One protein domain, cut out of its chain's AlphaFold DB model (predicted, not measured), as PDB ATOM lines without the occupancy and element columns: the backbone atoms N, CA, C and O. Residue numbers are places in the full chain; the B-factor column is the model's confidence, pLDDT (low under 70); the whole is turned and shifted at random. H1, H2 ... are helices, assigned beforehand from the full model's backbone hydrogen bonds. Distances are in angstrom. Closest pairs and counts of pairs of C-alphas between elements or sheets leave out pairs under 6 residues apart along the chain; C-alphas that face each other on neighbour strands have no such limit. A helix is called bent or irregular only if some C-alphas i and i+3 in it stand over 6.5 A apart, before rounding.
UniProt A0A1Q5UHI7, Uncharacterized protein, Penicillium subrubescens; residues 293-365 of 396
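Overview. This is residues 293 to 365 of the 396 residues of an uncharacterized protein of Penicillium subrubescens (UniProt A0A1Q5UHI7). Three helices, H2, H3 and H4, stand in a loose triangle, each running back against the one before, and the short helix H5 folds back from the end of H4 to pack on H2. H1 lies out at the other end of the longest axis, near H3, and a small loop with a short antiparallel pairing leads from it to H2. The printed part has 73 residues with five named helices, H1 to H5 in order along the chain, and no named strand; the class is all helix. The whole is compact, with a radius of gyration of the C-alphas of 11.8 A and spans of 32 by 26 by 20 A.

Along the chain. H1 is residues 294 to 303, 14.3 A from first to last C-alpha, and begins with C-alpha 294 at (104.810, 12.177, -20.023). Residues 305 to 306 then pair antiparallel with residues 309 to 310. H2 is residues 312 to 320, 12.4 A long. H3, residues 325 to 338, is the longest helix at 18.8 A and begins with C-alpha 325 at (100.684, 25.239, -16.109); it is neither bent nor irregular, but only just: C-alphas 335 and 338 are 6.2 A apart. H4 is residues 343 to 353, 15.4 A long. H5 is residues 355 to 361, 9.8 A long, and ends with C-alpha 361 at (81.683, 27.257, -18.832).

Arrangement. H1 is near H3, with 6 pairs of C-alphas within 10 A, and is apart from H2, H4 and H5. H2 and H3 are close but not clearly touching; their closest C-alphas, those of Ala 318 and Phe 328, are 6.4 A apart. They run opposite ways at a tilt of 35.3 degrees, only just steep. H3 and H4 are close but not clearly touching, with the C-alphas of Ile 335 and Met 346 closest at 7.6 A. They run opposite ways at a shallow tilt of 34 degrees, only just short of steep. H2 and H4 are near each other, with 7 pairs of C-alphas within 10 A. H4 and H5 touch only at the corner by their link, closest at the C-alphas of Tyr 351 and Phe 358, 5.3 A apart. H5 touches H2, opposite ways at a steep tilt of 48 degrees; the closest C-alphas, those of Met 317 and Ala 357, are 6.2 A apart. In each of the five helices every O i to N i+4 pair is within hydrogen-bond range.

Size, cuts and confidence. The two C-alphas farthest apart, those of Pro 294 and Pro 355, are 32.5 A apart. The printed part has no cut and no long link. The mean pLDDT of the printed part is 76.7, and residues 306 to 309, 336 to 340, 361 and 364 are under 70.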
ATOM      1  N   SER A 293     104.567  17.031 -20.656       84.38
ATOM      2  CA  SER A 293     105.511  15.958 -20.348       84.38
ATOM      3  C   SER A 293     104.758  14.636 -20.117       84.38
ATOM      4  O   SER A 293     103.581  14.657 -19.732       84.38
ATOM      5  N   PRO A 294     105.404  13.475 -20.339       80.56
ATOM      6  CA  PRO A 294     104.810  12.177 -20.023       80.56
ATOM      7  C   PRO A 294     104.260  12.108 -18.590       80.56
ATOM      8  O   PRO A 294     103.172  11.571 -18.380       80.56
ATOM      9  N   ASP A 295     104.956  12.730 -17.636       77.31
ATOM     10  CA  ASP A 295     104.576  12.748 -16.222       77.31
ATOM     11  C   ASP A 295     103.338  13.612 -15.968       77.31
ATOM     12  O   ASP A 295     102.402  13.170 -15.299       77.31
ATOM     13  N   PHE A 296     103.251  14.799 -16.583       79.19
ATOM     14  CA  PHE A 296     102.045  15.627 -16.503       79.19
ATOM     15  C   PHE A 296     100.839  14.938 -17.150       79.19
ATOM     16  O   PHE A 296      99.731  14.993 -16.615       79.19
ATOM     17  N   GLN A 297     101.037  14.263 -18.285       80.88
ATOM     18  CA  GLN A 297      99.967  13.515 -18.939       80.88
ATOM     19  C   GLN A 297      99.468  12.374 -18.046       80.88
ATOM     20  O   GLN A 297      98.258  12.224 -17.857       80.88
ATOM     21  N   GLN A 298     100.383  11.603 -17.457       77.81
ATOM     22  CA  GLN A 298     100.039  10.521 -16.544       77.81
ATOM     23  C   GLN A 298      99.353  11.044 -15.273       77.81
ATOM     24  O   GLN A 298      98.371  10.452 -14.816       77.81
ATOM     25  N   TRP A 299      99.830  12.161 -14.714       82.44
ATOM     26  CA  TRP A 299      99.187  12.848 -13.596       82.44
ATOM     27  C   TRP A 299      97.759  13.255 -13.960       82.44
ATOM     28  O   TRP A 299      96.819  12.867 -13.270       82.44
ATOM     29  N   TRP A 300      97.568  13.949 -15.083       82.94
ATOM     30  CA  TRP A 300      96.256  14.418 -15.524       82.94
ATOM     31  C   TRP A 300      95.277  13.264 -15.754       82.94
ATOM     32  O   TRP A 300      94.129  13.334 -15.324       82.94
ATOM     33  N   GLU A 301      95.718  12.162 -16.360       79.94
ATOM     34  CA  GLU A 301      94.895  10.958 -16.527       79.94
ATOM     35  C   GLU A 301      94.455  10.345 -15.187       79.94
ATOM     36  O   GLU A 301      93.354   9.791 -15.097       79.94
ATOM     37  N   LYS A 302      95.279  10.468 -14.138       75.50
ATOM     38  CA  LYS A 302      94.937  10.033 -12.776       75.50
ATOM     39  C   LYS A 302      93.995  11.013 -12.074       75.50
ATOM     40  O   LYS A 302      93.048  10.561 -11.434       75.50
ATOM     41  N   VAL A 303      94.222  12.324 -12.193       72.94
ATOM     42  CA  VAL A 303      93.506  13.345 -11.405       72.94
ATOM     43  C   VAL A 303      92.277  13.940 -12.088       72.94
ATOM     44  O   VAL A 303      91.460  14.580 -11.435       72.94
ATOM     45  N   ARG A 304      92.098  13.733 -13.396       79.94
ATOM     46  CA  ARG A 304      90.985  14.320 -14.157       79.94
ATOM     47  C   ARG A 304      89.614  13.974 -13.574       79.94
ATOM     48  O   ARG A 304      88.685  14.762 -13.722       79.94
ATOM     49  N   PHE A 305      89.483  12.805 -12.953       74.88
ATOM     50  CA  PHE A 305      88.243  12.337 -12.345       74.88
ATOM     51  C   PHE A 305      88.431  12.125 -10.846       74.88
ATOM     52  O   PHE A 305      88.625  10.998 -10.393       74.88
ATOM     53  N   ILE A 306      88.376  13.204 -10.069       69.38
ATOM     54  CA  ILE A 306      88.513  13.140  -8.609       69.38
ATOM     55  C   ILE A 306      87.159  13.352  -7.949       69.38
ATOM     56  O   ILE A 306      86.401  14.245  -8.320       69.38
ATOM     57  N   GLY A 307      86.829  12.484  -6.989       64.00
ATOM     58  CA  GLY A 307      85.566  12.554  -6.249       64.00
ATOM     59  C   GLY A 307      84.311  12.420  -7.126       64.00
ATOM     60  O   GLY A 307      83.242  12.857  -6.716       64.00
ATOM     61  N   GLY A 308      84.434  11.848  -8.332       68.50
ATOM     62  CA  GLY A 308      83.345  11.736  -9.309       68.50
ATOM     63  C   GLY A 308      83.135  12.971 -10.197       68.50
ATOM     64  O   GLY A 308      82.189  12.984 -10.986       68.50
ATOM     65  N   TYR A 309      83.998  13.987 -10.108       67.88
ATOM     66  CA  TYR A 309      83.923  15.209 -10.915       67.88
ATOM     67  C   TYR A 309      84.923  15.178 -12.077       67.88
ATOM     68  O   TYR A 309      86.071  14.796 -11.882       67.88
ATOM     69  N   ASP A 310      84.503  15.600 -13.277       78.94
ATOM     70  CA  ASP A 310      85.411  15.820 -14.418       78.94
ATOM     71  C   ASP A 310      86.057  17.204 -14.280       78.94
ATOM     72  O   ASP A 310      85.351  18.214 -14.297       78.94
ATOM     73  N   LEU A 311      87.384  17.260 -14.146       82.38
ATOM     74  CA  LEU A 311      88.155  18.503 -14.038       82.38
ATOM     75  C   LEU A 311      88.400  19.180 -15.397       82.38
ATOM     76  O   LEU A 311      88.981  20.263 -15.444       82.38
ATOM     77  N   LEU A 312      87.946  18.604 -16.516       82.50
ATOM     78  CA  LEU A 312      88.078  19.222 -17.841       82.50
ATOM     79  C   LEU A 312      87.572  20.683 -17.913       82.50
ATOM     80  O   LEU A 312      88.258  21.500 -18.529       82.50
ATOM     81  N   PRO A 313      86.448  21.080 -17.278       79.38
ATOM     82  CA  PRO A 313      86.030  22.481 -17.241       79.38
ATOM     83  C   PRO A 313      87.055  23.407 -16.571       79.38
ATOM     84  O   PRO A 313      87.163  24.564 -16.968       79.38
ATOM     85  N   LEU A 314      87.823  22.912 -15.593       81.69
ATOM     86  CA  LEU A 314      88.897  23.673 -14.947       81.69
ATOM     87  C   LEU A 314      90.062  23.907 -15.904       81.69
ATOM     88  O   LEU A 314      90.566  25.023 -15.985       81.69
ATOM     89  N   LEU A 315      90.455  22.874 -16.652       84.75
ATOM     90  CA  LEU A 315      91.515  22.980 -17.655       84.75
ATOM     91  C   LEU A 315      91.138  23.992 -18.747       84.75
ATOM     92  O   LEU A 315      91.935  24.855 -19.100       84.75
ATOM     93  N   LEU A 316      89.893  23.938 -19.228       80.25
ATOM     94  CA  LEU A 316      89.379  24.904 -20.202       80.25
ATOM     95  C   LEU A 316      89.318  26.324 -19.623       80.25
ATOM     96  O   LEU A 316      89.583  27.290 -20.334       80.25
ATOM     97  N   MET A 317      88.996  26.474 -18.334       77.19
ATOM     98  CA  MET A 317      89.043  27.781 -17.678       77.19
ATOM     99  C   MET A 317      90.466  28.325 -17.626       77.19
ATOM    100  O   MET A 317      90.671  29.488 -17.964       77.19
ATOM    101  N   ALA A 318      91.429  27.488 -17.241       81.81
ATOM    102  CA  ALA A 318      92.841  27.840 -17.189       81.81
ATOM    103  C   ALA A 318      93.344  28.315 -18.561       81.81
ATOM    104  O   ALA A 318      93.984  29.360 -18.648       81.81
ATOM    105  N   GLU A 319      92.954  27.626 -19.639       81.94
ATOM    106  CA  GLU A 319      93.231  28.068 -21.007       81.94
ATOM    107  C   GLU A 319      92.643  29.456 -21.292       81.94
ATOM    108  O   GLU A 319      93.333  30.353 -21.774       81.94
ATOM    109  N   MET A 320      91.360  29.650 -20.979       75.94
ATOM    110  CA  MET A 320      90.643  30.885 -21.290       75.94
ATOM    111  C   MET A 320      91.182  32.111 -20.556       75.94
ATOM    112  O   MET A 320      91.083  33.220 -21.083       75.94
ATOM    113  N   ILE A 321      91.711  31.929 -19.347       78.88
ATOM    114  CA  ILE A 321      92.304  33.012 -18.553       78.88
ATOM    115  C   ILE A 321      93.806  33.175 -18.814       78.88
ATOM    116  O   ILE A 321      94.421  34.062 -18.228       78.88
ATOM    117  N   GLY A 322      94.390  32.342 -19.681       83.12
ATOM    118  CA  GLY A 322      95.824  32.351 -19.957       83.12
ATOM    119  C   GLY A 322      96.669  31.940 -18.752       83.12
ATOM    120  O   GLY A 322      97.794  32.416 -18.617       83.12
ATOM    121  N   ALA A 323      96.139  31.088 -17.869       83.69
ATOM    122  CA  ALA A 323      96.905  30.558 -16.750       83.69
ATOM    123  C   ALA A 323      98.076  29.718 -17.272       83.69
ATOM    124  O   ALA A 323      97.950  28.944 -18.231       83.69
ATOM    125  N   ASN A 324      99.231  29.872 -16.630       86.06
ATOM    126  CA  ASN A 324     100.353  28.981 -16.867       86.06
ATOM    127  C   ASN A 324     100.088  27.620 -16.186       86.06
ATOM    128  O   ASN A 324      99.207  27.472 -15.334       86.06
ATOM    129  N   GLN A 325     100.835  26.604 -16.608       82.75
ATOM    130  CA  GLN A 325     100.684  25.239 -16.109       82.75
ATOM    131  C   GLN A 325     100.935  25.111 -14.589       82.75
ATOM    132  O   GLN A 325     100.126  24.447 -13.940       82.75
ATOM    133  N   PRO A 326     101.959  25.755 -13.984       85.06
ATOM    134  CA  PRO A 326     102.156  25.737 -12.529       85.06
ATOM    135  C   PRO A 326     100.979  26.301 -11.724       85.06
ATOM    136  O   PRO A 326     100.570  25.696 -10.734       85.06
ATOM    137  N   ASP A 327     100.389  27.416 -12.162       82.56
ATOM    138  CA  ASP A 327      99.246  28.040 -11.485       82.56
ATOM    139  C   ASP A 327      98.027  27.115 -11.503       82.56
ATOM    140  O   ASP A 327      97.321  26.974 -10.502       82.56
ATOM    141  N   PHE A 328      97.804  26.429 -12.628       85.88
ATOM    142  CA  PHE A 328      96.756  25.423 -12.737       85.88
ATOM    143  C   PHE A 328      97.018  24.203 -11.854       85.88
ATOM    144  O   PHE A 328      96.109  23.754 -11.157       85.88
ATOM    145  N   LEU A 329      98.245  23.675 -11.864       81.56
ATOM    146  CA  LEU A 329      98.646  22.549 -11.020       81.56
ATOM    147  C   LEU A 329      98.444  22.870  -9.541       81.56
ATOM    148  O   LEU A 329      97.821  22.086  -8.831       81.56
ATOM    149  N   ASN A 330      98.891  24.045  -9.095       79.75
ATOM    150  CA  ASN A 330      98.694  24.503  -7.726       79.75
ATOM    151  C   ASN A 330      97.198  24.651  -7.415       79.75
ATOM    152  O   ASN A 330      96.732  24.159  -6.394       79.75
ATOM    153  N   PHE A 331      96.411  25.243  -8.316       81.00
ATOM    154  CA  PHE A 331      94.964  25.365  -8.139       81.00
ATOM    155  C   PHE A 331      94.261  24.004  -8.009       81.00
ATOM    156  O   PHE A 331      93.474  23.803  -7.082       81.00
ATOM    157  N   VAL A 332      94.574  23.047  -8.889       81.25
ATOM    158  CA  VAL A 332      94.050  21.679  -8.807       81.25
ATOM    159  C   VAL A 332      94.526  21.008  -7.526       81.25
ATOM    160  O   VAL A 332      93.703  20.420  -6.843       81.25
ATOM    161  N   ALA A 333      95.793  21.146  -7.136       74.88
ATOM    162  CA  ALA A 333      96.309  20.610  -5.878       74.88
ATOM    163  C   ALA A 333      95.577  21.196  -4.657       74.88
ATOM    164  O   ALA A 333      95.220  20.452  -3.748       74.88
ATOM    165  N   GLN A 334      95.254  22.496  -4.644       72.69
ATOM    166  CA  GLN A 334      94.435  23.086  -3.576       72.69
ATOM    167  C   GLN A 334      93.014  22.492  -3.546       72.69
ATOM    168  O   GLN A 334      92.482  22.243  -2.463       72.69
ATOM    169  N   ILE A 335      92.407  22.243  -4.715       73.19
ATOM    170  CA  ILE A 335      91.066  21.641  -4.841       73.19
ATOM    171  C   ILE A 335      91.061  20.151  -4.491       73.19
ATOM    172  O   ILE A 335      90.090  19.657  -3.933       73.19
ATOM    173  N   VAL A 336      92.110  19.428  -4.865       65.88
ATOM    174  CA  VAL A 336      92.192  17.968  -4.792       65.88
ATOM    175  C   VAL A 336      92.733  17.512  -3.447       65.88
ATOM    176  O   VAL A 336      92.152  16.626  -2.830       65.88
ATOM    177  N   LEU A 337      93.848  18.099  -3.004       61.22
ATOM    178  CA  LEU A 337      94.589  17.628  -1.836       61.22
ATOM    179  C   LEU A 337      94.138  18.311  -0.549       61.22
ATOM    180  O   LEU A 337      94.081  17.679   0.501       61.22
ATOM    181  N   ARG A 338      93.839  19.615  -0.593       60.88
ATOM    182  CA  ARG A 338      93.675  20.403   0.641       60.88
ATOM    183  C   ARG A 338      92.252  20.533   1.136       60.88
ATOM    184  O   ARG A 338      92.032  20.639   2.342       60.88
ATOM    185  N   HIS A 339      91.281  20.530   0.239       56.12
ATOM    186  CA  HIS A 339      89.896  20.729   0.615       56.12
ATOM    187  C   HIS A 339      89.044  19.706  -0.107       56.12
ATOM    188  O   HIS A 339      89.060  19.645  -1.324       56.12
ATOM    189  N   ARG A 340      88.246  18.931   0.635       63.62
ATOM    190  CA  ARG A 340      87.092  18.209   0.081       63.62
ATOM    191  C   ARG A 340      86.063  19.232  -0.407       63.62
ATOM    192  O   ARG A 340      85.014  19.405   0.208       63.62
ATOM    193  N   MET A 341      86.419  19.967  -1.453       70.88
ATOM    194  CA  MET A 341      85.666  21.089  -1.967       70.88
ATOM    195  C   MET A 341      84.413  20.530  -2.625       70.88
ATOM    196  O   MET A 341      84.469  19.739  -3.568       70.88
ATOM    197  N   SER A 342      83.260  20.907  -2.093       76.38
ATOM    198  CA  SER A 342      81.985  20.581  -2.707       76.38
ATOM    199  C   SER A 342      81.907  21.199  -4.106       76.38
ATOM    200  O   SER A 342      82.499  22.241  -4.393       76.38
ATOM    201  N   HIS A 343      81.111  20.594  -4.987       73.00
ATOM    202  CA  HIS A 343      80.856  21.131  -6.326       73.00
ATOM    203  C   HIS A 343      80.429  22.612  -6.310       73.00
ATOM    204  O   HIS A 343      80.775  23.381  -7.206       73.00
ATOM    205  N   TRP A 344      79.679  23.017  -5.280       80.38
ATOM    206  CA  TRP A 344      79.252  24.400  -5.091       80.38
ATOM    207  C   TRP A 344      80.432  25.328  -4.783       80.38
ATOM    208  O   TRP A 344      80.553  26.370  -5.424       80.38
ATOM    209  N   GLU A 345      81.323  24.940  -3.867       79.69
ATOM    210  CA  GLU A 345      82.530  25.711  -3.539       79.69
ATOM    211  C   GLU A 345      83.455  25.828  -4.754       79.69
ATOM    212  O   GLU A 345      83.925  26.923  -5.050       79.69
ATOM    213  N   MET A 346      83.616  24.745  -5.526       77.69
ATOM    214  CA  MET A 346      84.371  24.767  -6.781       77.69
ATOM    215  C   MET A 346      83.771  25.787  -7.751       77.69
ATOM    216  O   MET A 346      84.469  26.678  -8.227       77.69
ATOM    217  N   CYS A 347      82.461  25.718  -8.008       79.31
ATOM    218  CA  CYS A 347      81.796  26.678  -8.888       79.31
ATOM    219  C   CYS A 347      81.926  28.123  -8.381       79.31
ATOM    220  O   CYS A 347      82.112  29.039  -9.178       79.31
ATOM    221  N   HIS A 348      81.847  28.333  -7.067       81.25
ATOM    222  CA  HIS A 348      81.991  29.648  -6.452       81.25
ATOM    223  C   HIS A 348      83.418  30.198  -6.618       81.25
ATOM    224  O   HIS A 348      83.579  31.341  -7.040       81.25
ATOM    225  N   CYS A 349      84.455  29.392  -6.374       77.81
ATOM    226  CA  CYS A 349      85.850  29.776  -6.611       77.81
ATOM    227  C   CYS A 349      86.093  30.156  -8.076       77.81
ATOM    228  O   CYS A 349      86.677  31.201  -8.352       77.81
ATOM    229  N   LEU A 350      85.587  29.355  -9.013       74.38
ATOM    230  CA  LEU A 350      85.720  29.627 -10.444       74.38
ATOM    231  C   LEU A 350      85.019  30.922 -10.868       74.38
ATOM    232  O   LEU A 350      85.561  31.692 -11.661       74.38
ATOM    233  N   TYR A 351      83.832  31.177 -10.318       82.38
ATOM    234  CA  TYR A 351      83.106  32.420 -10.543       82.38
ATOM    235  C   TYR A 351      83.903  33.642 -10.068       82.38
ATOM    236  O   TYR A 351      83.990  34.626 -10.799       82.38
ATOM    237  N   TRP A 352      84.522  33.577  -8.885       81.25
ATOM    238  CA  TRP A 352      85.327  34.682  -8.353       81.25
ATOM    239  C   TRP A 352      86.660  34.878  -9.073       81.25
ATOM    240  O   TRP A 352      87.109  36.016  -9.194       81.25
ATOM    241  N   LEU A 353      87.271  33.803  -9.574       75.50
ATOM    242  CA  LEU A 353      88.501  33.886 -10.363       75.50
ATOM    243  C   LEU A 353      88.267  34.603 -11.692       75.50
ATOM    244  O   LEU A 353      89.032  35.494 -12.058       75.50
ATOM    245  N   ASN A 354      87.217  34.225 -12.424       78.25
ATOM    246  CA  ASN A 354      86.870  34.888 -13.674       78.25
ATOM    247  C   ASN A 354      85.377  34.706 -14.019       78.25
ATOM    248  O   ASN A 354      84.998  33.701 -14.633       78.25
ATOM    249  N   PRO A 355      84.521  35.702 -13.716       80.62
ATOM    250  CA  PRO A 355      83.082  35.614 -13.965       80.62
ATOM    251  C   PRO A 355      82.719  35.382 -15.440       80.62
ATOM    252  O   PRO A 355      81.745  34.693 -15.745       80.62
ATOM    253  N   GLN A 356      83.500  35.939 -16.373       77.12
ATOM    254  CA  GLN A 356      83.243  35.809 -17.811       77.12
ATOM    255  C   GLN A 356      83.574  34.404 -18.323       77.12
ATOM    256  O   GLN A 356      82.799  33.824 -19.087       77.12
ATOM    257  N   ALA A 357      84.710  33.845 -17.896       71.25
ATOM    258  CA  ALA A 357      85.081  32.475 -18.227       71.25
ATOM    259  C   ALA A 357      84.100  31.481 -17.600       71.25
ATOM    260  O   ALA A 357      83.621  30.571 -18.278       71.25
ATOM    261  N   PHE A 358      83.708  31.724 -16.347       76.69
ATOM    262  CA  PHE A 358      82.686  30.942 -15.667       76.69
ATOM    263  C   PHE A 358      81.349  30.950 -16.417       76.69
ATOM    264  O   PHE A 358      80.786  29.889 -16.661       76.69
ATOM    265  N   ALA A 359      80.855  32.112 -16.859       76.88
ATOM    266  CA  ALA A 359      79.598  32.206 -17.609       76.88
ATOM    267  C   ALA A 359      79.615  31.386 -18.913       76.88
ATOM    268  O   ALA A 359      78.606  30.789 -19.291       76.88
ATOM    269  N   ARG A 360      80.770  31.318 -19.586       73.06
ATOM    270  CA  ARG A 360      80.964  30.494 -20.791       73.06
ATOM    271  C   ARG A 360      81.035  28.999 -20.472       73.06
ATOM    272  O   ARG A 360      80.613  28.189 -21.294       73.06
ATOM    273  N   LEU A 361      81.535  28.641 -19.288       69.75
ATOM    274  CA  LEU A 361      81.683  27.257 -18.832       69.75
ATOM    275  C   LEU A 361      80.472  26.724 -18.055       69.75
ATOM    276  O   LEU A 361      80.331  25.512 -17.910       69.75
ATOM    277  N   ALA A 362      79.554  27.592 -17.632       73.94
ATOM    278  CA  ALA A 362      78.337  27.235 -16.907       73.94
ATOM    279  C   ALA A 362      77.519  26.089 -17.548       73.94
ATOM    280  O   ALA A 362      77.026  25.243 -16.802       73.94
ATOM    281  N   PRO A 363      77.405  25.961 -18.890       72.69
ATOM    282  CA  PRO A 363      76.732  24.815 -19.511       72.69
ATOM    283  C   PRO A 363      77.390  23.455 -19.226       72.69
ATOM    284  O   PRO A 363      76.719  22.427 -19.324       72.69
ATOM    285  N   PHE A 364      78.682  23.439 -18.890       60.94
ATOM    286  CA  PHE A 364      79.471  22.234 -18.610       60.94
ATOM    287  C   PHE A 364      79.513  21.883 -17.116       60.94
ATOM    288  O   PHE A 364      79.732  20.725 -16.774       60.94
ATOM    289  N   LEU A 365      79.238  22.844 -16.231       70.50
ATOM    290  CA  LEU A 365      79.277  22.688 -14.768       70.50
ATOM    291  C   LEU A 365      77.964  22.137 -14.168       70.50
ATOM    292  O   LEU A 365      77.698  22.295 -12.984       70.50
TER     293      LEU A 365